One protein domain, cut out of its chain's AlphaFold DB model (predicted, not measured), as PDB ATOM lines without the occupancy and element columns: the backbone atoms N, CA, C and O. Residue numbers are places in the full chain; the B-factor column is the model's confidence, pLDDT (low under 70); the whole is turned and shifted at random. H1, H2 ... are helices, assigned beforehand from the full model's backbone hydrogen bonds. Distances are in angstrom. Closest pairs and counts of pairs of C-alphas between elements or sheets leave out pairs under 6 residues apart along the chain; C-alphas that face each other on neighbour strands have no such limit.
ATOM      1  N   ALA A   5      -9.003  18.131 -27.718       49.88
ATOM      2  CA  ALA A   5      -8.800  16.770 -28.221       49.88
ATOM      3  C   ALA A   5      -9.246  15.708 -27.199       49.88
ATOM      4  O   ALA A   5      -9.865  14.703 -27.555       49.88
ATOM      5  N   LYS A   6      -9.006  15.942 -25.903       53.12
ATOM      6  CA  LYS A   6      -9.471  15.064 -24.816       53.12
ATOM      7  C   LYS A   6     -10.994  15.107 -24.645       53.12
ATOM      8  O   LYS A   6     -11.596  14.074 -24.350       53.12
ATOM      9  N   ARG A   7     -11.622  16.270 -24.866       59.41
ATOM     10  CA  ARG A   7     -13.089  16.396 -24.949       59.41
ATOM     11  C   ARG A   7     -13.642  15.670 -26.169       59.41
ATOM     12  O   ARG A   7     -14.529  14.851 -25.984       59.41
ATOM     13  N   ALA A   8     -13.065  15.863 -27.354       50.72
ATOM     14  CA  ALA A   8     -13.476  15.168 -28.573       50.72
ATOM     15  C   ALA A   8     -13.392  13.637 -28.433       50.72
ATOM     16  O   ALA A   8     -14.341  12.940 -28.773       50.72
ATOM     17  N   ARG A   9     -12.318  13.098 -27.832       53.41
ATOM     18  CA  ARG A   9     -12.178  11.650 -27.561       53.41
ATOM     19  C   ARG A   9     -13.215  11.110 -26.570       53.41
ATOM     20  O   ARG A   9     -13.681   9.987 -26.720       53.41
ATOM     21  N   ARG A  10     -13.562  11.883 -25.535       54.75
ATOM     22  CA  ARG A  10     -14.609  11.503 -24.565       54.75
ATOM     23  C   ARG A  10     -16.004  11.603 -25.172       54.75
ATOM     24  O   ARG A  10     -16.831  10.738 -24.921       54.75
ATOM     25  N   ALA A  11     -16.227  12.628 -25.978       48.88
ATOM     26  CA  ALA A  11     -17.469  12.865 -26.682       48.88
ATOM     27  C   ALA A  11     -17.731  11.764 -27.725       48.88
ATOM     28  O   ALA A  11     -18.812  11.190 -27.733       48.88
ATOM     29  N   ALA A  12     -16.703  11.357 -28.478       47.75
ATOM     30  CA  ALA A  12     -16.747  10.221 -29.402       47.75
ATOM     31  C   ALA A  12     -17.194   8.900 -28.750       47.75
ATOM     32  O   ALA A  12     -17.841   8.097 -29.403       47.75
ATOM     33  N   ARG A  13     -16.915   8.676 -27.456       46.56
ATOM     34  CA  ARG A  13     -17.307   7.441 -26.745       46.56
ATOM     35  C   ARG A  13     -18.797   7.341 -26.391       46.56
ATOM     36  O   ARG A  13     -19.237   6.254 -26.039       46.56
ATOM     37  N   VAL A  14     -19.549   8.443 -26.419       50.47
ATOM     38  CA  VAL A  14     -20.966   8.493 -25.989       50.47
ATOM     39  C   VAL A  14     -21.913   8.712 -27.179       50.47
ATOM     40  O   VAL A  14     -23.133   8.631 -27.046       50.47
ATOM     41  N   ILE A  15     -21.362   8.970 -28.364       55.53
ATOM     42  CA  ILE A  15     -22.135   9.219 -29.577       55.53
ATOM     43  C   ILE A  15     -22.637   7.892 -30.143       55.53
ATOM     44  O   ILE A  15     -21.872   6.955 -30.355       55.53
ATOM     45  N   ASP A  28     -14.330  -6.119 -56.881       58.34
ATOM     46  CA  ASP A  28     -13.923  -4.702 -56.790       58.34
ATOM     47  C   ASP A  28     -14.471  -3.822 -57.941       58.34
ATOM     48  O   ASP A  28     -14.633  -2.619 -57.762       58.34
ATOM     49  N   ASP A  29     -14.848  -4.421 -59.080       59.81
ATOM     50  CA  ASP A  29     -15.452  -3.750 -60.248       59.81
ATOM     51  C   ASP A  29     -16.998  -3.838 -60.299       59.81
ATOM     52  O   ASP A  29     -17.625  -3.589 -61.333       59.81
ATOM     53  N   SER A  30     -17.655  -4.229 -59.206       71.25
ATOM     54  CA  SER A  30     -19.115  -4.385 -59.168       71.25
ATOM     55  C   SER A  30     -19.840  -3.144 -58.632       71.25
ATOM     56  O   SER A  30     -19.313  -2.378 -57.831       71.25
ATOM     57  N   LEU A  31     -21.121  -2.988 -58.998       77.31
ATOM     58  CA  LEU A  31     -22.023  -1.934 -58.488       77.31
ATOM     59  C   LEU A  31     -22.080  -1.855 -56.946       77.31
ATOM     60  O   LEU A  31     -22.486  -0.836 -56.387       77.31
ATOM     61  N   PHE A  32     -21.699  -2.928 -56.248       82.94
ATOM     62  CA  PHE A  32     -21.654  -2.964 -54.791       82.94
ATOM     63  C   PHE A  32     -20.398  -2.300 -54.208       82.94
ATOM     64  O   PHE A  32     -20.471  -1.819 -53.078       82.94
ATOM     65  N   ALA A  33     -19.293  -2.219 -54.957       83.31
ATOM     66  CA  ALA A  33     -18.062  -1.559 -54.520       83.31
ATOM     67  C   ALA A  33     -18.268  -0.041 -54.407       83.31
ATOM     68  O   ALA A  33     -18.031   0.544 -53.347       83.31
ATOM     69  N   ASP A  34     -18.837   0.574 -55.449       87.56
ATOM     70  CA  ASP A  34     -19.230   1.989 -55.437       87.56
ATOM     71  C   ASP A  34     -20.249   2.278 -54.329       87.56
ATOM     72  O   ASP A  34     -20.144   3.268 -53.603       87.56
ATOM     73  N   TYR A  35     -21.225   1.384 -54.146       91.19
ATOM     74  CA  TYR A  35     -22.208   1.518 -53.077       91.19
ATOM     75  C   TYR A  35     -21.554   1.474 -51.687       91.19
ATOM     76  O   TYR A  35     -21.844   2.327 -50.849       91.19
ATOM     77  N   HIS A  36     -20.637   0.534 -51.433       91.81
ATOM     78  CA  HIS A  36     -19.899   0.465 -50.164       91.81
ATOM     79  C   HIS A  36     -19.039   1.701 -49.930       91.81
ATOM     80  O   HIS A  36     -18.970   2.173 -48.796       91.81
ATOM     81  N   HIS A  37     -18.427   2.258 -50.975       92.94
ATOM     82  CA  HIS A  37     -17.681   3.508 -50.866       92.94
ATOM     83  C   HIS A  37     -18.565   4.658 -50.359       92.94
ATOM     84  O   HIS A  37     -18.167   5.406 -49.460       92.94
ATOM     85  N   GLU A  38     -19.788   4.772 -50.879       95.31
ATOM     86  CA  GLU A  38     -20.759   5.769 -50.418       95.31
ATOM     87  C   GLU A  38     -21.226   5.483 -48.978       95.31
ATOM     88  O   GLU A  38     -21.319   6.412 -48.175       95.31
ATOM     89  N   LEU A  39     -21.424   4.213 -48.593       95.44
ATOM     90  CA  LEU A  39     -21.731   3.846 -47.202       95.44
ATOM     91  C   LEU A  39     -20.630   4.306 -46.239       95.44
ATOM     92  O   LEU A  39     -20.913   5.009 -45.268       95.44
ATOM     93  N   VAL A  40     -19.370   3.971 -46.530       95.50
ATOM     94  CA  VAL A  40     -18.218   4.375 -45.709       95.50
ATOM     95  C   VAL A  40     -18.112   5.896 -45.642       95.50
ATOM     96  O   VAL A  40     -17.892   6.457 -44.566       95.50
ATOM     97  N   THR A  41     -18.304   6.580 -46.770       96.56
ATOM     98  CA  THR A  41     -18.277   8.046 -46.833       96.56
ATOM     99  C   THR A  41     -19.351   8.657 -45.933       96.56
ATOM    100  O   THR A  41     -19.050   9.562 -45.148       96.56
ATOM    101  N   ALA A  42     -20.581   8.133 -45.978       97.12
ATOM    102  CA  ALA A  42     -21.667   8.573 -45.110       97.12
ATOM    103  C   ALA A  42     -21.338   8.347 -43.625       97.12
ATOM    104  O   ALA A  42     -21.515   9.264 -42.822       97.12
ATOM    105  N   GLU A  43     -20.815   7.173 -43.250       95.69
ATOM    106  CA  GLU A  43     -20.428   6.881 -41.861       95.69
ATOM    107  C   GLU A  43     -19.347   7.838 -41.355       95.69
ATOM    108  O   GLU A  43     -19.513   8.468 -40.309       95.69
ATOM    109  N   VAL A  44     -18.248   7.980 -42.102       95.00
ATOM    110  CA  VAL A  44     -17.093   8.795 -41.698       95.00
ATOM    111  C   VAL A  44     -17.487  10.261 -41.539       95.00
ATOM    112  O   VAL A  44     -17.100  10.912 -40.563       95.00
ATOM    113  N   LEU A  45     -18.259  10.799 -42.483       96.44
ATOM    114  CA  LEU A  45     -18.684  12.194 -42.436       96.44
ATOM    115  C   LEU A  45     -19.747  12.429 -41.350       96.44
ATOM    116  O   LEU A  45     -19.649  13.433 -40.641       96.44
ATOM    117  N   MET A  46     -20.692  11.505 -41.131       95.69
ATOM    118  CA  MET A  46     -21.639  11.610 -40.009       95.69
ATOM    119  C   MET A  46     -20.944  11.521 -38.652       95.69
ATOM    120  O   MET A  46     -21.244  12.315 -37.758       95.69
ATOM    121  N   ASP A  47     -19.982  10.612 -38.491       93.75
ATOM    122  CA  ASP A  47     -19.205  10.488 -37.258       93.75
ATOM    123  C   ASP A  47     -18.460  11.792 -36.945       93.75
ATOM    124  O   ASP A  47     -18.480  12.263 -35.805       93.75
ATOM    125  N   ARG A  48     -17.879  12.440 -37.964       94.38
ATOM    126  CA  ARG A  48     -17.247  13.760 -37.818       94.38
ATOM    127  C   ARG A  48     -18.236  14.844 -37.403       94.38
ATOM    128  O   ARG A  48     -17.911  15.631 -36.513       94.38
ATOM    129  N   VAL A  49     -19.428  14.888 -38.003       94.94
ATOM    130  CA  VAL A  49     -20.492  15.842 -37.641       94.94
ATOM    131  C   VAL A  49     -20.877  15.685 -36.172       94.94
ATOM    132  O   VAL A  49     -20.887  16.657 -35.410       94.94
ATOM    133  N   LEU A  50     -21.142  14.453 -35.744       93.06
ATOM    134  CA  LEU A  50     -21.527  14.169 -34.368       93.06
ATOM    135  C   LEU A  50     -20.387  14.487 -33.393       93.06
ATOM    136  O   LEU A  50     -20.621  15.105 -32.351       93.06
ATOM    137  N   ALA A  51     -19.148  14.128 -33.739       91.56
ATOM    138  CA  ALA A  51     -17.973  14.414 -32.923       91.56
ATOM    139  C   ALA A  51     -17.704  15.922 -32.798       91.56
ATOM    140  O   ALA A  51     -17.393  16.396 -31.704       91.56
ATOM    141  N   ALA A  52     -17.866  16.685 -33.882       92.19
ATOM    142  CA  ALA A  52     -17.735  18.139 -33.878       92.19
ATOM    143  C   ALA A  52     -18.788  18.793 -32.970       92.19
ATOM    144  O   ALA A  52     -18.442  19.611 -32.111       92.19
ATOM    145  N   ARG A  53     -20.057  18.376 -33.083       90.12
ATOM    146  CA  ARG A  53     -21.139  18.860 -32.209       90.12
ATOM    147  C   ARG A  53     -20.852  18.556 -30.747       90.12
ATOM    148  O   ARG A  53     -20.992  19.421 -29.888       90.12
ATOM    149  N   ALA A  54     -20.412  17.340 -30.453       88.81
ATOM    150  CA  ALA A  54     -20.142  16.924 -29.087       88.81
ATOM    151  C   ALA A  54     -18.857  17.563 -28.507       88.81
ATOM    152  O   ALA A  54     -18.711  17.678 -27.290       88.81
ATOM    153  N   ALA A  55     -17.957  18.060 -29.363       86.62
ATOM    154  CA  ALA A  55     -16.858  18.950 -28.987       86.62
ATOM    155  C   ALA A  55     -17.300  20.416 -28.763       86.62
ATOM    156  O   ALA A  55     -16.477  21.243 -28.360       86.62
ATOM    157  N   GLY A  56     -18.578  20.741 -28.985       88.00
ATOM    158  CA  GLY A  56     -19.145  22.084 -28.840       88.00
ATOM    159  C   GLY A  56     -18.875  23.004 -30.032       88.00
ATOM    160  O   GLY A  56     -18.946  24.222 -29.887       88.00
ATOM    161  N   MET A  57     -18.520  22.447 -31.191       89.75
ATOM    162  CA  MET A  57     -18.317  23.205 -32.425       89.75
ATOM    163  C   MET A  57     -19.601  23.217 -33.259       89.75
ATOM    164  O   MET A  57     -20.359  22.246 -33.249       89.75
ATOM    165  N   LYS A  58     -19.801  24.273 -34.061       91.62
ATOM    166  CA  LYS A  58     -20.770  24.241 -35.167       91.62
ATOM    167  C   LYS A  58     -20.332  23.143 -36.136       91.62
ATOM    168  O   LYS A  58     -19.285  23.274 -36.773       91.62
ATOM    169  N   ALA A  59     -21.099  22.057 -36.186       93.00
ATOM    170  CA  ALA A  59     -20.686  20.807 -36.818       93.00
ATOM    171  C   ALA A  59     -20.624  20.877 -38.346       93.00
ATOM    172  O   ALA A  59     -19.814  20.183 -38.953       93.00
ATOM    173  N   VAL A  60     -21.447  21.727 -38.954       94.88
ATOM    174  CA  VAL A  60     -21.527  21.912 -40.403       94.88
ATOM    175  C   VAL A  60     -21.626  23.401 -40.710       94.88
ATOM    176  O   VAL A  60     -22.392  24.122 -40.068       94.88
ATOM    177  N   HIS A  61     -20.875  23.858 -41.708       94.06
ATOM    178  CA  HIS A  61     -21.063  25.164 -42.330       94.06
ATOM    179  C   HIS A  61     -21.447  24.967 -43.806       94.06
ATOM    180  O   HIS A  61     -20.581  24.639 -44.617       94.06
ATOM    181  N   PRO A  62     -22.742  25.089 -44.158       89.88
ATOM    182  CA  PRO A  62     -23.261  24.633 -45.448       89.88
ATOM    183  C   PRO A  62     -22.889  25.544 -46.625       89.88
ATOM    184  O   PRO A  62     -23.038  25.127 -47.771       89.88
ATOM    185  N   THR A  63     -22.409  26.767 -46.371       89.94
ATOM    186  CA  THR A  63     -22.115  27.756 -47.423       89.94
ATOM    187  C   THR A  63     -20.625  28.032 -47.618       89.94
ATOM    188  O   THR A  63     -20.233  28.424 -48.715       89.94
ATOM    189  N   LEU A  64     -19.770  27.796 -46.614       91.94
ATOM    190  CA  LEU A  64     -18.322  27.990 -46.763       91.94
ATOM    191  C   LEU A  64     -17.681  26.870 -47.576       91.94
ATOM    192  O   LEU A  64     -17.700  25.711 -47.173       91.94
ATOM    193  N   THR A  65     -17.081  27.219 -48.710       89.81
ATOM    194  CA  THR A  65     -16.397  26.282 -49.606       89.81
ATOM    195  C   THR A  65     -14.955  26.011 -49.172       89.81
ATOM    196  O   THR A  65     -14.417  26.663 -48.276       89.81
ATOM    197  N   LEU A 142     -13.495  28.821 -39.462       95.06
ATOM    198  CA  LEU A 142     -12.436  28.184 -40.257       95.06
ATOM    199  C   LEU A 142     -11.109  28.068 -39.496       95.06
ATOM    200  O   LEU A 142     -10.447  27.032 -39.555       95.06
ATOM    201  N   ILE A 143     -10.736  29.078 -38.705       94.00
ATOM    202  CA  ILE A 143      -9.560  28.982 -37.828       94.00
ATOM    203  C   ILE A 143      -9.763  27.857 -36.807       94.00
ATOM    204  O   ILE A 143      -8.872  27.026 -36.622       94.00
ATOM    205  N   ALA A 144     -10.928  27.790 -36.158       93.31
ATOM    206  CA  ALA A 144     -11.231  26.730 -35.199       93.31
ATOM    207  C   ALA A 144     -11.226  25.339 -35.859       93.31
ATOM    208  O   ALA A 144     -10.660  24.396 -35.305       93.31
ATOM    209  N   ARG A 145     -11.792  25.225 -37.064       93.94
ATOM    210  CA  ARG A 145     -11.789  24.021 -37.903       93.94
ATOM    211  C   ARG A 145     -10.372  23.560 -38.247       93.94
ATOM    212  O   ARG A 145     -10.075  22.382 -38.069       93.94
ATOM    213  N   SER A 146      -9.499  24.467 -38.689       92.00
ATOM    214  CA  SER A 146      -8.115  24.136 -39.073       92.00
ATOM    215  C   SER A 146      -7.305  23.547 -37.913       92.00
ATOM    216  O   SER A 146      -6.456  22.679 -38.106       92.00
ATOM    217  N   ARG A 147      -7.621  23.970 -36.682       91.69
ATOM    218  CA  ARG A 147      -7.004  23.481 -35.441       91.69
ATOM    219  C   ARG A 147      -7.645  22.194 -34.914       91.69
ATOM    220  O   ARG A 147      -7.080  21.563 -34.021       91.69
ATOM    221  N   ALA A 148      -8.815  21.808 -35.421       90.50
ATOM    222  CA  ALA A 148      -9.498  20.596 -34.995       90.50
ATOM    223  C   ALA A 148      -8.835  19.344 -35.614       90.50
ATOM    224  O   ALA A 148      -8.548  19.327 -36.822       90.50
ATOM    225  N   PRO A 149      -8.621  18.273 -34.822       91.25
ATOM    226  CA  PRO A 149      -8.224  16.967 -35.344       91.25
ATOM    227  C   PRO A 149      -9.204  16.469 -36.407       91.25
ATOM    228  O   PRO A 149     -10.407  16.680 -36.271       91.25
ATOM    229  N   ILE A 150      -8.713  15.745 -37.419       89.19
ATOM    230  CA  ILE A 150      -9.527  15.248 -38.546       89.19
ATOM    231  C   ILE A 150     -10.779  14.494 -38.061       89.19
ATOM    232  O   ILE A 150     -11.868  14.717 -38.577       89.19
ATOM    233  N   SER A 151     -10.650  13.684 -37.005       85.69
ATOM    234  CA  SER A 151     -11.738  12.868 -36.441       85.69
ATOM    235  C   SER A 151     -12.936  13.659 -35.904       85.69
ATOM    236  O   SER A 151     -14.013  13.100 -35.748       85.69
ATOM    237  N   CYS A 152     -12.761  14.936 -35.560       89.00
ATOM    238  CA  CYS A 152     -13.843  15.815 -35.101       89.00
ATOM    239  C   CYS A 152     -13.826  17.158 -35.829       89.00
ATOM    240  O   CYS A 152     -14.366  18.146 -35.330       89.00
ATOM    241  N   ARG A 153     -13.154  17.219 -36.982       93.94
ATOM    242  CA  ARG A 153     -13.161  18.405 -37.821       93.94
ATOM    243  C   ARG A 153     -14.589  18.551 -38.345       93.94
ATOM    244  O   ARG A 153     -15.066  17.580 -38.946       93.94
ATOM    245  N   PRO A 154     -15.248  19.710 -38.131       94.56
ATOM    246  CA  PRO A 154     -16.563  20.010 -38.704       94.56
ATOM    247  C   PRO A 154     -16.618  19.738 -40.212       94.56
ATOM    248  O   PRO A 154     -15.597  19.415 -40.813       94.56
ATOM    249  N   LEU A 155     -17.764  19.896 -40.863       95.69
ATOM    250  CA  LEU A 155     -17.853  19.832 -42.325       95.69
ATOM    251  C   LEU A 155     -18.023  21.231 -42.911       95.69
ATOM    252  O   LEU A 155     -18.842  22.010 -42.429       95.69
ATOM    253  N   HIS A 156     -17.240  21.555 -43.935       94.75
ATOM    254  CA  HIS A 156     -17.506  22.710 -44.804       94.75
ATOM    255  C   HIS A 156     -18.475  22.312 -45.936       94.75
ATOM    256  O   HIS A 156     -18.850  21.143 -46.046       94.75
ATOM    257  N   ALA A 157     -18.882  23.246 -46.793       94.06
ATOM    258  CA  ALA A 157     -19.933  23.044 -47.793       94.06
ATOM    259  C   ALA A 157     -19.650  21.880 -48.757       94.06
ATOM    260  O   ALA A 157     -20.569  21.158 -49.139       94.06
ATOM    261  N   THR A 158     -18.389  21.676 -49.151       94.50
ATOM    262  CA  THR A 158     -18.013  20.599 -50.081       94.50
ATOM    263  C   THR A 158     -18.174  19.221 -49.438       94.50
ATOM    264  O   THR A 158     -18.887  18.384 -49.986       94.50
ATOM    265  N   GLU A 159     -17.594  19.001 -48.254       95.94
ATOM    266  CA  GLU A 159     -17.798  17.762 -47.482       95.94
ATOM    267  C   GLU A 159     -19.264  17.562 -47.086       95.94
ATOM    268  O   GLU A 159     -19.747  16.436 -47.049       95.94
ATOM    269  N   PHE A 160     -19.997  18.641 -46.804       96.31
ATOM    270  CA  PHE A 160     -21.425  18.550 -46.525       96.31
ATOM    271  C   PHE A 160     -22.186  18.014 -47.741       96.31
ATOM    272  O   PHE A 160     -22.939  17.057 -47.605       96.31
ATOM    273  N   ARG A 161     -21.939  18.541 -48.948       96.19
ATOM    274  CA  ARG A 161     -22.539  17.999 -50.180       96.19
ATOM    275  C   ARG A 161     -22.146  16.542 -50.437       96.19
ATOM    276  O   ARG A 161     -22.993  15.769 -50.871       96.19
ATOM    277  N   GLN A 162     -20.899  16.162 -50.146       96.94
ATOM    278  CA  GLN A 162     -20.458  14.764 -50.229       96.94
ATOM    279  C   GLN A 162     -21.249  13.871 -49.272       96.94
ATOM    280  O   GLN A 162     -21.746  12.831 -49.686       96.94
ATOM    281  N   LEU A 163     -21.441  14.306 -48.025       97.75
ATOM    282  CA  LEU A 163     -22.259  13.592 -47.048       97.75
ATOM    283  C   LEU A 163     -23.711  13.433 -47.521       97.75
ATOM    284  O   LEU A 163     -24.271  12.347 -47.420       97.75
ATOM    285  N   ILE A 164     -24.318  14.498 -48.050       97.62
ATOM    286  CA  ILE A 164     -25.684  14.446 -48.582       97.62
ATOM    287  C   ILE A 164     -25.783  13.425 -49.715       97.62
ATOM    288  O   ILE A 164     -26.631  12.537 -49.653       97.62
ATOM    289  N   LYS A 165     -24.875  13.497 -50.698       97.62
ATOM    290  CA  LYS A 165     -24.807  12.536 -51.808       97.62
ATOM    291  C   LYS A 165     -24.670  11.100 -51.293       97.62
ATOM    292  O   LYS A 165     -25.395  10.225 -51.759       97.62
ATOM    293  N   ALA A 166     -23.799  10.879 -50.313       97.69
ATOM    294  CA  ALA A 166     -23.541   9.567 -49.736       97.69
ATOM    295  C   ALA A 166     -24.766   8.996 -49.000       97.69
ATOM    296  O   ALA A 166     -25.097   7.827 -49.170       97.69
ATOM    297  N   ILE A 167     -25.505   9.818 -48.242       97.75
ATOM    298  CA  ILE A 167     -26.767   9.399 -47.606       97.75
ATOM    299  C   ILE A 167     -27.834   9.078 -48.667       97.75
ATOM    300  O   ILE A 167     -28.559   8.090 -48.531       97.75
ATOM    301  N   GLU A 168     -27.940   9.878 -49.735       97.06
ATOM    302  CA  GLU A 168     -28.874   9.586 -50.833       97.06
ATOM    303  C   GLU A 168     -28.525   8.286 -51.556       97.06
ATOM    304  O   GLU A 168     -29.415   7.490 -51.861       97.06
ATOM    305  N   ALA A 169     -27.238   8.051 -51.810       95.19
ATOM    306  CA  ALA A 169     -26.751   6.809 -52.391       95.19
ATOM    307  C   ALA A 169     -27.037   5.622 -51.462       95.19
ATOM    308  O   ALA A 169     -27.568   4.614 -51.920       95.19
ATOM    309  N   ALA A 170     -26.804   5.770 -50.155       94.25
ATOM    310  CA  ALA A 170     -27.090   4.742 -49.157       94.25
ATOM    311  C   ALA A 170     -28.572   4.336 -49.125       94.25
ATOM    312  O   ALA A 170     -28.875   3.163 -48.907       94.25
ATOM    313  N   HIS A 171     -29.487   5.277 -49.386       95.38
ATOM    314  CA  HIS A 171     -30.920   5.008 -49.524       95.38
ATOM    315  C   HIS A 171     -31.279   4.334 -50.863       95.38
ATOM    316  O   HIS A 171     -32.246   3.576 -50.939       95.38
ATOM    317  N   LYS A 172     -30.520   4.581 -51.937       91.94
ATOM    318  CA  LYS A 172     -30.700   3.958 -53.263       91.94
ATOM    319  C   LYS A 172     -29.950   2.624 -53.344       91.94
ATOM    320  O   LYS A 172     -29.044   2.457 -54.156       91.94
ATOM    321  N   VAL A 173     -30.323   1.684 -52.477       86.44
ATOM    322  CA  VAL A 173     -29.643   0.387 -52.363       86.44
ATOM    323  C   VAL A 173     -29.761  -0.413 -53.671       86.44
ATOM    324  O   VAL A 173     -30.875  -0.547 -54.188       86.44
ATOM    325  N   PRO A 174     -28.657  -0.976 -54.202       84.56
ATOM    326  CA  PRO A 174     -28.707  -1.927 -55.306       84.56
ATOM    327  C   PRO A 174     -29.596  -3.137 -54.984       84.56
ATOM    328  O   PRO A 174     -29.774  -3.505 -53.821       84.56
ATOM    329  N   TYR A 175     -30.143  -3.782 -56.016       80.44
ATOM    330  CA  TYR A 175     -30.956  -4.987 -55.833       80.44
ATOM    331  C   TYR A 175     -30.115  -6.104 -55.196       80.44
ATOM    332  O   TYR A 175     -29.010  -6.390 -55.655       80.44
ATOM    333  N   GLY A 176     -30.624  -6.733 -54.138       76.31
ATOM    334  CA  GLY A 176     -29.871  -7.696 -53.338       76.31
ATOM    335  C   GLY A 176     -30.710  -8.272 -52.201       76.31
ATOM    336  O   GLY A 176     -31.938  -8.293 -52.285       76.31
ATOM    337  N   ASP A 177     -30.052  -8.732 -51.135       82.25
ATOM    338  CA  ASP A 177     -30.727  -9.231 -49.933       82.25
ATOM    339  C   ASP A 177     -31.707  -8.180 -49.383       82.25
ATOM    340  O   ASP A 177     -31.317  -7.074 -48.998       82.25
ATOM    341  N   SER A 178     -32.994  -8.536 -49.343       84.50
ATOM    342  CA  SER A 178     -34.072  -7.636 -48.935       84.50
ATOM    343  C   SER A 178     -33.899  -7.125 -47.503       84.50
ATOM    344  O   SER A 178     -34.317  -6.006 -47.204       84.50
ATOM    345  N   THR A 179     -33.244  -7.891 -46.628       88.88
ATOM    346  CA  THR A 179     -32.974  -7.482 -45.247       88.88
ATOM    347  C   THR A 179     -31.926  -6.374 -45.183       88.88
ATOM    348  O   THR A 179     -32.143  -5.365 -44.508       88.88
ATOM    349  N   VAL A 180     -30.835  -6.506 -45.944       88.19
ATOM    350  CA  VAL A 180     -29.772  -5.494 -46.058       88.19
ATOM    351  C   VAL A 180     -30.319  -4.220 -46.696       88.19
ATOM    352  O   VAL A 180     -30.074  -3.121 -46.199       88.19
ATOM    353  N   VAL A 181     -31.130  -4.368 -47.748       90.25
ATOM    354  CA  VAL A 181     -31.789  -3.248 -48.432       90.25
ATOM    355  C   VAL A 181     -32.651  -2.439 -47.466       90.25
ATOM    356  O   VAL A 181     -32.468  -1.227 -47.341       90.25
ATOM    357  N   GLN A 182     -33.558  -3.092 -46.738       92.56
ATOM    358  CA  GLN A 182     -34.442  -2.398 -45.798       92.56
ATOM    359  C   GLN A 182     -33.670  -1.767 -44.634       92.56
ATOM    360  O   GLN A 182     -33.979  -0.648 -44.224       92.56
ATOM    361  N   ALA A 183     -32.635  -2.447 -44.131       94.00
ATOM    362  CA  ALA A 183     -31.783  -1.904 -43.082       94.00
ATOM    363  C   ALA A 183     -31.094  -0.607 -43.532       94.00
ATOM    364  O   ALA A 183     -31.176   0.397 -42.828       94.00
ATOM    365  N   ASN A 184     -30.470  -0.589 -44.713       94.81
ATOM    366  CA  ASN A 184     -29.741   0.589 -45.187       94.81
ATOM    367  C   ASN A 184     -30.656   1.771 -45.527       94.81
ATOM    368  O   ASN A 184     -30.307   2.905 -45.199       94.81
ATOM    369  N   ILE A 185     -31.846   1.522 -46.085       95.44
ATOM    370  CA  ILE A 185     -32.877   2.556 -46.287       95.44
ATOM    371  C   ILE A 185     -33.227   3.230 -44.955       95.44
ATOM    372  O   ILE A 185     -33.236   4.458 -44.841       95.44
ATOM    373  N   GLU A 186     -33.472   2.426 -43.921       95.62
ATOM    374  CA  GLU A 186     -33.840   2.927 -42.602       95.62
ATOM    375  C   GLU A 186     -32.684   3.670 -41.914       95.62
ATOM    376  O   GLU A 186     -32.890   4.710 -41.283       95.62
ATOM    377  N   ILE A 187     -31.454   3.175 -42.052       95.88
ATOM    378  CA  ILE A 187     -30.256   3.826 -41.510       95.88
ATOM    379  C   ILE A 187     -30.019   5.171 -42.210       95.88
ATOM    380  O   ILE A 187     -29.769   6.163 -41.525       95.88
ATOM    381  N   ALA A 188     -30.188   5.249 -43.534       97.12
ATOM    382  CA  ALA A 188     -30.089   6.500 -44.288       97.12
ATOM    383  C   ALA A 188     -31.149   7.519 -43.836       97.12
ATOM    384  O   ALA A 188     -30.832   8.688 -43.609       97.12
ATOM    385  N   ARG A 189     -32.391   7.073 -43.604       96.94
ATOM    386  CA  ARG A 189     -33.466   7.920 -43.065       96.94
ATOM    387  C   ARG A 189     -33.127   8.471 -41.678       96.94
ATOM    388  O   ARG A 189     -33.289   9.665 -41.424       96.94
ATOM    389  N   ARG A 190     -32.586   7.632 -40.789       95.75
ATOM    390  CA  ARG A 190     -32.100   8.061 -39.463       95.75
ATOM    391  C   ARG A 190     -30.915   9.013 -39.564       95.75
ATOM    392  O   ARG A 190     -30.819   9.932 -38.751       95.75
ATOM    393  N   ALA A 191     -30.028   8.819 -40.538       96.50
ATOM    394  CA  ALA A 191     -28.911   9.719 -40.791       96.50
ATOM    395  C   ALA A 191     -29.404  11.109 -41.209       96.50
ATOM    396  O   ALA A 191     -28.969  12.095 -40.619       96.50
ATOM    397  N   ALA A 192     -30.370  11.185 -42.129       96.88
ATOM    398  CA  ALA A 192     -31.006  12.438 -42.536       96.88
ATOM    399  C   ALA A 192     -31.702  13.148 -41.360       96.88
ATOM    400  O   ALA A 192     -31.467  14.336 -41.132       96.88
ATOM    401  N   ALA A 193     -32.478  12.420 -40.551       95.06
ATOM    402  CA  ALA A 193     -33.099  12.957 -39.335       95.06
ATOM    403  C   ALA A 193     -32.061  13.483 -38.328       95.06
ATOM    404  O   ALA A 193     -32.184  14.585 -37.790       95.06
ATOM    405  N   THR A 194     -30.998  12.709 -38.097       94.69
ATOM    406  CA  THR A 194     -29.900  13.092 -37.202       94.69
ATOM    407  C   THR A 194     -29.202  14.344 -37.713       94.69
ATOM    408  O   THR A 194     -28.945  15.249 -36.924       94.69
ATOM    409  N   LEU A 195     -28.945  14.423 -39.021       95.19
ATOM    410  CA  LEU A 195     -28.357  15.591 -39.661       95.19
ATOM    411  C   LEU A 195     -29.238  16.830 -39.454       95.19
ATOM    412  O   LEU A 195     -28.735  17.858 -39.018       95.19
ATOM    413  N   GLY A 196     -30.556  16.719 -39.640       93.69
ATOM    414  CA  GLY A 196     -31.494  17.807 -39.339       93.69
ATOM    415  C   GLY A 196     -31.422  18.258 -37.876       93.69
ATOM    416  O   GLY A 196     -31.323  19.449 -37.584       93.69
ATOM    417  N   ALA A 197     -31.366  17.311 -36.938       92.06
ATOM    418  CA  ALA A 197     -31.287  17.601 -35.506       92.06
ATOM    419  C   ALA A 197     -29.959  18.237 -35.049       92.06
ATOM    420  O   ALA A 197     -29.866  18.682 -33.898       92.06
ATOM    421  N   VAL A 198     -28.925  18.252 -35.901       91.06
ATOM    422  CA  VAL A 198     -27.622  18.844 -35.576       91.06
ATOM    423  C   VAL A 198     -27.351  20.206 -36.215       91.06
ATOM    424  O   VAL A 198     -26.359  20.843 -35.854       91.06
ATOM    425  N   MET A 199     -28.222  20.671 -37.114       91.00
ATOM    426  CA  MET A 199     -28.091  21.972 -37.772       91.00
ATOM    427  C   MET A 199     -28.685  23.083 -36.903       91.00
ATOM    428  O   MET A 199     -29.896  23.165 -36.724       91.00
ATOM    429  N   ASP A 200     -27.834  23.967 -36.383       87.06
ATOM    430  CA  ASP A 200     -28.257  25.061 -35.491       87.06
ATOM    431  C   ASP A 200     -28.777  26.305 -36.239       87.06
ATOM    432  O   ASP A 200     -29.222  27.274 -35.625       87.06
ATOM    433  N   GLU A 201     -28.737  26.274 -37.570       89.88
ATOM    434  CA  GLU A 201     -29.247  27.315 -38.460       89.88
ATOM    435  C   GLU A 201     -30.229  26.689 -39.449       89.88
ATOM    436  O   GLU A 201     -30.144  25.492 -39.745       89.88
ATOM    437  N   TYR A 202     -31.163  27.491 -39.954       90.88
ATOM    438  CA  TYR A 202     -32.029  27.082 -41.044       90.88
ATOM    439  C   TYR A 202     -31.209  26.878 -42.320       90.88
ATOM    440  O   TYR A 202     -30.327  27.664 -42.662       90.88
ATOM    441  N   VAL A 203     -31.527  25.794 -43.010       90.81
ATOM    442  CA  VAL A 203     -30.900  25.288 -44.220       90.81
ATOM    443  C   VAL A 203     -32.029  24.643 -45.000       90.81
ATOM    444  O   VAL A 203     -32.802  23.869 -44.432       90.81
ATOM    445  N   GLU A 204     -32.144  24.996 -46.274       91.12
ATOM    446  CA  GLU A 204     -33.107  24.359 -47.165       91.12
ATOM    447  C   GLU A 204     -32.835  22.857 -47.249       91.12
ATOM    448  O   GLU A 204     -31.697  22.407 -47.093       91.12
ATOM    449  N   VAL A 205     -33.888  22.072 -47.466       92.06
ATOM    450  CA  VAL A 205     -33.769  20.618 -47.404       92.06
ATOM    451  C   VAL A 205     -32.807  20.134 -48.496       92.06
ATOM    452  O   VAL A 205     -33.080  20.346 -49.675       92.06
ATOM    453  N   PRO A 206     -31.688  19.481 -48.134       93.00
ATOM    454  CA  PRO A 206     -30.616  19.210 -49.091       93.00
ATOM    455  C   PRO A 206     -30.830  17.923 -49.906       93.00
ATOM    456  O   PRO A 206     -30.024  17.616 -50.781       93.00
ATOM    457  N   PHE A 207     -31.873  17.149 -49.601       96.31
ATOM    458  CA  PHE A 207     -32.152  15.848 -50.209       96.31
ATOM    459  C   PHE A 207     -33.182  15.957 -51.338       96.31
ATOM    460  O   PHE A 207     -34.185  16.659 -51.202       96.31
ATOM    461  N   HIS A 208     -32.974  15.190 -52.408       95.62
ATOM    462  CA  HIS A 208     -33.918  15.000 -53.511       95.62
ATOM    463  C   HIS A 208     -34.903  13.859 -53.230       95.62
ATOM    464  O   HIS A 208     -36.001  13.820 -53.780       95.62
ATOM    465  N   THR A 209     -34.497  12.894 -52.403       96.25
ATOM    466  CA  THR A 209     -35.310  11.722 -52.063       96.25
ATOM    467  C   THR A 209     -36.392  12.085 -51.032       96.25
ATOM    468  O   THR A 209     -36.028  12.394 -49.896       96.25
ATOM    469  N   PRO A 210     -37.704  11.963 -51.339       96.38
ATOM    470  CA  PRO A 210     -38.780  12.482 -50.484       96.38
ATOM    471  C   PRO A 210     -38.751  11.991 -49.031       96.38
ATOM    472  O   PRO A 210     -38.927  12.781 -48.110       96.38
ATOM    473  N   ALA A 211     -38.462  10.705 -48.810       94.94
ATOM    474  CA  ALA A 211     -38.391  10.130 -47.465       94.94
ATOM    475  C   ALA A 211     -37.244  10.721 -46.621       94.94
ATOM    476  O   ALA A 211     -37.382  10.894 -45.410       94.94
ATOM    477  N   LEU A 212     -36.111  11.049 -47.254       97.56
ATOM    478  CA  LEU A 212     -34.984  11.706 -46.587       97.56
ATOM    479  C   LEU A 212     -35.284  13.187 -46.344       97.56
ATOM    480  O   LEU A 212     -34.963  13.711 -45.278       97.56
ATOM    481  N   THR A 213     -35.929  13.840 -47.313       96.75
ATOM    482  CA  THR A 213     -36.390  15.229 -47.225       96.75
ATOM    483  C   THR A 213     -37.312  15.420 -46.022       96.75
ATOM    484  O   THR A 213     -37.075  16.302 -45.197       96.75
ATOM    485  N   GLU A 214     -38.323  14.560 -45.883       96.44
ATOM    486  CA  GLU A 214     -39.279  14.589 -44.775       96.44
ATOM    487  C   GLU A 214     -38.583  14.361 -43.426       96.44
ATOM    488  O   GLU A 214     -38.713  15.185 -42.517       96.44
ATOM    489  N   ALA A 215     -37.767  13.305 -43.327       95.81
ATOM    490  CA  ALA A 215     -37.042  12.971 -42.105       95.81
ATOM    491  C   ALA A 215     -36.093  14.097 -41.656       95.81
ATOM    492  O   ALA A 215     -36.037  14.431 -40.472       95.81
ATOM    493  N   PHE A 216     -35.359  14.714 -42.586       96.69
ATOM    494  CA  PHE A 216     -34.506  15.862 -42.284       96.69
ATOM    495  C   PHE A 216     -35.329  17.060 -41.801       96.69
ATOM    496  O   PHE A 216     -35.051  17.605 -40.731       96.69
ATOM    497  N   ALA A 217     -36.347  17.460 -42.570       95.00
ATOM    498  CA  ALA A 217     -37.125  18.666 -42.308       95.00
ATOM    499  C   ALA A 217     -37.873  18.594 -40.969       95.00
ATOM    500  O   ALA A 217     -37.919  19.579 -40.229       95.00
ATOM    501  N   GLU A 218     -38.435  17.431 -40.630       94.44
ATOM    502  CA  GLU A 218     -39.130  17.216 -39.363       94.44
ATOM    503  C   GLU A 218     -38.208  17.454 -38.162       94.44
ATOM    504  O   GLU A 218     -38.508  18.271 -37.282       94.44
ATOM    505  N   PHE A 219     -37.054  16.786 -38.147       93.75
ATOM    506  CA  PHE A 219     -36.114  16.856 -37.032       93.75
ATOM    507  C   PHE A 219     -35.392  18.197 -36.955       93.75
ATOM    508  O   PHE A 219     -35.116  18.685 -35.856       93.75
ATOM    509  N   HIS A 220     -35.117  18.814 -38.102       94.94
ATOM    510  CA  HIS A 220     -34.511  20.137 -38.170       94.94
ATOM    511  C   HIS A 220     -35.430  21.210 -37.597       94.94
ATOM    512  O   HIS A 220     -35.032  21.941 -36.689       94.94
ATOM    513  N   ARG A 221     -36.696  21.234 -38.024       93.94
ATOM    514  CA  ARG A 221     -37.710  22.143 -37.476       93.94
ATOM    515  C   ARG A 221     -37.891  21.937 -35.974       93.94
ATOM    516  O   ARG A 221     -37.873  22.903 -35.213       93.94
ATOM    517  N   ALA A 222     -38.016  20.685 -35.532       92.69
ATOM    518  CA  ALA A 222     -38.158  20.357 -34.116       92.69
ATOM    519  C   ALA A 222     -36.925  20.770 -33.291       92.69
ATOM    520  O   ALA A 222     -37.053  21.193 -32.141       92.69
ATOM    521  N   HIS A 223     -35.716  20.660 -33.845       92.69
ATOM    522  CA  HIS A 223     -34.493  21.140 -33.198       92.69
ATOM    523  C   HIS A 223     -34.463  22.664 -33.089       92.69
ATOM    524  O   HIS A 223     -34.301  23.176 -31.983       92.69
ATOM    525  N   LEU A 224     -34.700  23.388 -34.184       92.69
ATOM    526  CA  LEU A 224     -34.708  24.854 -34.176       92.69
ATOM    527  C   LEU A 224     -35.771  25.416 -33.224       92.69
ATOM    528  O   LEU A 224     -35.490  26.355 -32.478       92.69
ATOM    529  N   GLN A 225     -36.951  24.794 -33.171       92.69
ATOM    530  CA  GLN A 225     -37.994  25.163 -32.218       92.69
ATOM    531  C   GLN A 225     -37.538  24.958 -30.766       92.69
ATOM    532  O   GLN A 225     -37.657  25.870 -29.949       92.69
ATOM    533  N   ARG A 226     -36.924  23.808 -30.445       92.12
ATOM    534  CA  ARG A 226     -36.362  23.556 -29.105       92.12
ATOM    535  C   ARG A 226     -35.279  24.566 -28.727       92.12
ATOM    536  O   ARG A 226     -35.247  25.013 -27.583       92.12
ATOM    537  N   VAL A 227     -34.406  24.943 -29.663       89.75
ATOM    538  CA  VAL A 227     -33.364  25.961 -29.434       89.75
ATOM    539  C   VAL A 227     -33.987  27.338 -29.180       89.75
ATOM    540  O   VAL A 227     -33.547  28.051 -28.271       89.75
ATOM    541  N   ALA A 228     -35.028  27.708 -29.930       89.44
ATOM    542  CA  ALA A 228     -35.760  28.955 -29.726       89.44
ATOM    543  C   ALA A 228     -36.453  28.995 -28.355       89.44
ATOM    544  O   ALA A 228     -36.323  29.984 -27.628       89.44
ATOM    545  N   ASP A 229     -37.122  27.912 -27.959       90.44
ATOM    546  CA  ASP A 229     -37.801  27.824 -26.665       90.44
ATOM    547  C   ASP A 229     -36.806  27.828 -25.496       90.44
ATOM    548  O   ASP A 229     -36.993  28.575 -24.533       90.44
ATOM    549  N   ALA A 230     -35.690  27.098 -25.605       87.44
ATOM    550  CA  ALA A 230     -34.616  27.137 -24.611       87.44
ATOM    551  C   ALA A 230     -34.013  28.546 -24.473       87.44
ATOM    552  O   ALA A 230     -33.794  29.023 -23.358       87.44
ATOM    553  N   SER A 231     -33.802  29.246 -25.593       84.94
ATOM    554  CA  SER A 231     -33.299  30.628 -25.597       84.94
ATOM    555  C   SER A 231     -34.299  31.608 -24.975       84.94
ATOM    556  O   SER A 231     -33.901  32.548 -24.281       84.94
ATOM    557  N   ARG A 232     -35.604  31.386 -25.179       84.62
ATOM    558  CA  ARG A 232     -36.670  32.165 -24.536       84.62
ATOM    559  C   ARG A 232     -36.658  31.957 -23.024       84.62
ATOM    560  O   ARG A 232     -36.631  32.942 -22.294       84.62
ATOM    561  N   ILE A 233     -36.603  30.712 -22.554       84.44
ATOM    562  CA  ILE A 233     -36.544  30.392 -21.118       84.44
ATOM    563  C   ILE A 233     -35.284  30.989 -20.480       84.44
ATOM    564  O   ILE A 233     -35.375  31.647 -19.446       84.44
ATOM    565  N   ALA A 234     -34.121  30.843 -21.122       80.56
ATOM    566  CA  ALA A 234     -32.865  31.409 -20.630       80.56
ATOM    567  C   ALA A 234     -32.922  32.937 -20.472       80.56
ATOM    568  O   ALA A 234     -32.312  33.479 -19.558       80.56
ATOM    569  N   SER A 235     -33.688  33.632 -21.321       71.50
ATOM    570  CA  SER A 235     -33.879  35.085 -21.211       71.50
ATOM    571  C   SER A 235     -34.789  35.526 -20.058       71.50
ATOM    572  O   SER A 235     -34.749  36.692 -19.678       71.50
ATOM    573  N   LEU A 236     -35.604  34.612 -19.516       73.75
ATOM    574  CA  LEU A 236     -36.501  34.862 -18.383       73.75
ATOM    575  C   LEU A 236     -35.840  34.546 -17.036       73.75
ATOM    576  O   LEU A 236     -36.283  35.044 -16.002       73.75
ATOM    577  N   LEU A 237     -34.796  33.714 -17.036       68.62
ATOM    578  CA  LEU A 237     -34.048  33.392 -15.829       68.62
ATOM    579  C   LEU A 237     -33.161  34.580 -15.422       68.62
ATOM    580  O   LEU A 237     -32.509  35.175 -16.285       68.62
ATOM    581  N   PRO A 238     -33.069  34.901 -14.119       59.34
ATOM    582  CA  PRO A 238     -32.112  35.871 -13.601       59.34
ATOM    583  C   PRO A 238     -30.705  35.262 -13.659       59.34
ATOM    584  O   PRO A 238     -30.139  34.825 -12.662       59.34
ATOM    585  N   LEU A 239     -30.146  35.165 -14.862       58.41
ATOM    586  CA  LEU A 239     -28.745  34.828 -15.045       58.41
ATOM    587  C   LEU A 239     -27.905  36.039 -14.614       58.41
ATOM    588  O   LEU A 239     -28.323  37.178 -14.847       58.41
ATOM    589  N   PRO A 240     -26.711  35.831 -14.032       55.81
ATOM    590  CA  PRO A 240     -25.741  36.897 -13.838       55.81
ATOM    591  C   PRO A 240     -25.220  37.301 -15.219       55.81
ATOM    592  O   PRO A 240     -24.175  36.858 -15.694       55.81
ATOM    593  N   ILE A 241     -26.014  38.091 -15.929       56.44
ATOM    594  CA  ILE A 241     -25.616  38.701 -17.178       56.44
ATOM    595  C   ILE A 241     -24.629  39.797 -16.783       56.44
ATOM    596  O   ILE A 241     -25.023  40.846 -16.277       56.44
ATOM    597  N   ASN A 242     -23.340  39.512 -16.957       56.00
ATOM    598  CA  ASN A 242     -22.241  40.426 -16.657       56.00
ATOM    599  C   ASN A 242     -22.346  41.690 -17.536       56.00
ATOM    600  O   ASN A 242     -21.768  41.771 -18.619       56.00
ATOM    601  N   GLY A 243     -23.119  42.672 -17.072       64.69
ATOM    602  CA  GLY A 243     -23.263  43.987 -17.685       64.69
ATOM    603  C   GLY A 243     -24.139  44.055 -18.944       64.69
ATOM    604  O   GLY A 243     -24.658  43.068 -19.468       64.69
ATOM    605  N   MET A 244     -24.285  45.282 -19.449       65.62
ATOM    606  CA  MET A 244     -25.149  45.646 -20.580       65.62
ATOM    607  C   MET A 244     -24.806  44.882 -21.876       65.62
ATOM    608  O   MET A 244     -25.703  44.479 -22.617       65.62
ATOM    609  N   LEU A 245     -23.518  44.615 -22.126       70.94
ATOM    610  CA  LEU A 245     -23.052  43.846 -23.287       70.94
ATOM    611  C   LEU A 245     -23.559  42.397 -23.259       70.94
ATOM    612  O   LEU A 245     -24.061  41.906 -24.271       70.94
ATOM    613  N   GLY A 246     -23.509  41.735 -22.098       70.62
ATOM    614  CA  GLY A 246     -24.047  40.385 -21.934       70.62
ATOM    615  C   GLY A 246     -25.539  40.325 -22.272       70.62
ATOM    616  O   GLY A 246     -25.993  39.409 -22.958       70.62
ATOM    617  N   TRP A 247     -26.296  41.351 -21.880       74.50
ATOM    618  CA  TRP A 247     -27.737  41.399 -22.118       74.50
ATOM    619  C   TRP A 247     -28.059  41.529 -23.607       74.50
ATOM    620  O   TRP A 247     -28.885  40.778 -24.135       74.50
ATOM    621  N   PHE A 248     -27.353  42.416 -24.315       79.62
ATOM    622  CA  PHE A 248     -27.506  42.555 -25.763       79.62
ATOM    623  C   PHE A 248     -27.120  41.275 -26.509       79.62
ATOM    624  O   PHE A 248     -27.822  40.890 -27.447       79.62
ATOM    625  N   THR A 249     -26.062  40.577 -26.083       79.50
ATOM    626  CA  THR A 249     -25.673  39.300 -26.706       79.50
ATOM    627  C   THR A 249     -26.735  38.216 -26.518       79.50
ATOM    628  O   THR A 249     -27.121  37.579 -27.499       79.50
ATOM    629  N   ALA A 250     -27.286  38.065 -25.310       78.31
ATOM    630  CA  ALA A 250     -28.354  37.105 -25.028       78.31
ATOM    631  C   ALA A 250     -29.638  37.433 -25.808       78.31
ATOM    632  O   ALA A 250     -30.250  36.552 -26.415       78.31
ATOM    633  N   LYS A 251     -30.016  38.716 -25.871       84.94
ATOM    634  CA  LYS A 251     -31.163  39.174 -26.665       84.94
ATOM    635  C   LYS A 251     -30.971  38.884 -28.153       84.94
ATOM    636  O   LYS A 251     -31.897  38.390 -28.793       84.94
ATOM    637  N   ARG A 252     -29.782  39.156 -28.701       85.25
ATOM    638  CA  ARG A 252     -29.458  38.869 -30.106       85.25
ATOM    639  C   ARG A 252     -29.520  37.371 -30.395       85.25
ATOM    640  O   ARG A 252     -30.106  36.993 -31.402       85.25
ATOM    641  N   ALA A 253     -28.977  36.537 -29.507       83.75
ATOM    642  CA  ALA A 253     -29.031  35.082 -29.636       83.75
ATOM    643  C   ALA A 253     -30.476  34.555 -29.634       83.75
ATOM    644  O   ALA A 253     -30.830  33.752 -30.493       83.75
ATOM    645  N   ARG A 254     -31.340  35.070 -28.744       85.38
ATOM    646  CA  ARG A 254     -32.769  34.718 -28.725       85.38
ATOM    647  C   ARG A 254     -33.477  35.100 -30.021       85.38
ATOM    648  O   ARG A 254     -34.135  34.255 -30.617       85.38
ATOM    649  N   ILE A 255     -33.344  36.357 -30.453       89.25
ATOM    650  CA  ILE A 255     -33.978  36.835 -31.693       89.25
ATOM    651  C   ILE A 255     -33.507  35.989 -32.876       89.25
ATOM    652  O   ILE A 255     -34.318  35.582 -33.698       89.25
ATOM    653  N   TYR A 256     -32.209  35.689 -32.934       88.88
ATOM    654  CA  TYR A 256     -31.646  34.836 -33.968       88.88
ATOM    655  C   TYR A 256     -32.291  33.443 -33.969       88.88
ATOM    656  O   TYR A 256     -32.801  33.026 -35.004       88.88
ATOM    657  N   ALA A 257     -32.355  32.764 -32.819       88.06
ATOM    658  CA  ALA A 257     -32.980  31.444 -32.707       88.06
ATOM    659  C   ALA A 257     -34.470  31.452 -33.103       88.06
ATOM    660  O   ALA A 257     -34.922  30.573 -33.836       88.06
ATOM    661  N   GLU A 258     -35.226  32.471 -32.683       90.19
ATOM    662  CA  GLU A 258     -36.634  32.642 -33.069       90.19
ATOM    663  C   GLU A 258     -36.798  32.852 -34.582       90.19
ATOM    664  O   GLU A 258     -37.729  32.314 -35.180       90.19
ATOM    665  N   VAL A 259     -35.897  33.610 -35.219       92.56
ATOM    666  CA  VAL A 259     -35.896  33.793 -36.678       92.56
ATOM    667  C   VAL A 259     -35.620  32.468 -37.389       92.56
ATOM    668  O   VAL A 259     -36.354  32.142 -38.317       92.56
ATOM    669  N   GLN A 260     -34.636  31.680 -36.941       91.81
ATOM    670  CA  GLN A 260     -34.342  30.375 -37.551       91.81
ATOM    671  C   GLN A 260     -35.541  29.419 -37.460       91.81
ATOM    672  O   GLN A 260     -35.913  28.805 -38.456       91.81
ATOM    673  N   ALA A 261     -36.201  29.343 -36.299       88.31
ATOM    674  CA  ALA A 261     -37.396  28.515 -36.126       88.31
ATOM    675  C   ALA A 261     -38.550  28.947 -37.049       88.31
ATOM    676  O   ALA A 261     -39.216  28.102 -37.641       88.31
ATOM    677  N   ARG A 262     -38.750  30.262 -37.229       90.44
ATOM    678  CA  ARG A 262     -39.759  30.800 -38.158       90.44
ATOM    679  C   ARG A 262     -39.434  30.529 -39.622       90.44
ATOM    680  O   ARG A 262     -40.355  30.373 -40.413       90.44
ATOM    681  N   LEU A 263     -38.155  30.529 -40.000       90.38
ATOM    682  CA  LEU A 263     -37.747  30.166 -41.358       90.38
ATOM    683  C   LEU A 263     -38.056  28.691 -41.641       90.38
ATOM    684  O   LEU A 263     -38.552  28.388 -42.716       90.38
ATOM    685  N   ALA A 264     -37.869  27.810 -40.654       86.38
ATOM    686  CA  ALA A 264     -38.154  26.377 -40.769       86.38
ATOM    687  C   ALA A 264     -39.648  26.000 -40.752       86.38
ATOM    688  O   ALA A 264     -39.996  24.849 -41.018       86.38
ATOM    689  N   SER A 265     -40.526  26.931 -40.367       82.88
ATOM    690  CA  SER A 265     -41.979  26.728 -40.316       82.88
ATOM    691  C   SER A 265     -42.725  27.298 -41.526       82.88
ATOM    692  O   SER A 265     -43.955  27.300 -41.512       82.88
TER     693      SER A 265
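AT A GLANCE: This is residues 5 to 15, 28 to 65 and 142 to 265 of the 266 residues of an uncharacterized protein of Dyella dinghuensis (UniProt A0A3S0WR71). Four long helices, H2, H5, H6 and H7, follow one another in a staggered array; H4 crosses H2 and folds back into H5 as a hairpin, and a second hairpin, H6 and H7, makes one end of the long axis. H5 packs on H6 through residues 211 to 223 of H6 alone, and H7 folds back on H6 and on no other helix; the short helix H1 packs on the last residues of H2, while the short H3 touches no helix. The printed part has 173 residues with seven named helices, H1 to H7 in order along the chain, and no named strand; its class is all helix, with 122 residues in the helices. It is only just compact, close to loose, with a radius of gyration of the C-alphas of 18.4 A, and its outline is elongated, with spans of 64 by 36 by 30 A.

IN THESE COORDINATES: H1 is residues 5 to 12 and begins at C-alpha 5, at (-8.800, 16.770, -28.221). H2, residues 31 to 54, measures 35.0 A from first to last C-alpha and begins at C-alpha 31, at (-22.023, -1.934, -58.488). H3 is residues 142 to 147, and H4, residues 157 to 171, measures 21.2 A. H5, residues 178 to 198, measures 30.4 A. H6, residues 210 to 236, is the longest helix by residues, with 27, and measures 39.2 A. H7, residues 243 to 263, measures 31.0 A and ends at C-alpha 263, at (-37.747, 30.166, -41.358).

HOW THE PARTS SIT: H2 and H5 are the hubs, each touching three other helices. H1 touches H2 at residues 50 to 54 of H2 alone; the closest C-alphas are those of Ala 11 and Ala 54, 5.4 A apart, and the two run opposite ways at a steep tilt of 61 degrees. H4 touches residues 35 to 46 of H2 alone, closest at the C-alphas of Glu 38 and Ala 166, 4.8 A apart, opposite ways at a steep tilt of 52 degrees. H2 and H5 touch with 4 pairs of C-alphas within 8 A, closest at Arg 53 and Val 198, 7.3 A apart, and run the same way at a shallow tilt of 30 degrees. H4 and H5 form a helical hairpin at a shallow tilt of 31 degrees, with the C-alphas of His 171 and Ile 185 closest, 4.5 A apart. H5 and H6 touch with 35 pairs within 8 A, closest at the C-alphas of Gly 196 and His 220, 4.0 A apart, and run the same way at a shallow tilt of 29 degrees. H6 and H7 form the other helical hairpin, at a shallow tilt of 27 degrees, with the C-alphas of Ala 228 and Ala 257 closest, 4.8 A apart. H4 and H6 are close but not clearly touching, and H2 and H7 are among the pairs that are apart. In H1, H2, H3, H4, H5, H6 and H7 every O i to N i+4 pair is within hydrogen-bond range.

THE WHOLE: The two C-alphas farthest apart are those of Asp 29 and Gly 243, 64.4 A. Residues 16 to 27 are not printed, and C-alphas 15 and 28 stand 31.7 A apart across that cut; residues 66 to 141 are not printed, and C-alphas 65 and 142 stand 10.3 A apart. Of the links that are printed whole, H5 to H6 is long, with 11 residues, and the other three are short. The mean pLDDT of the printed part is 86.6; residues 5 to 15, 28 to 29 and 237 to 244 are under 70, and the mean of H1 is 52.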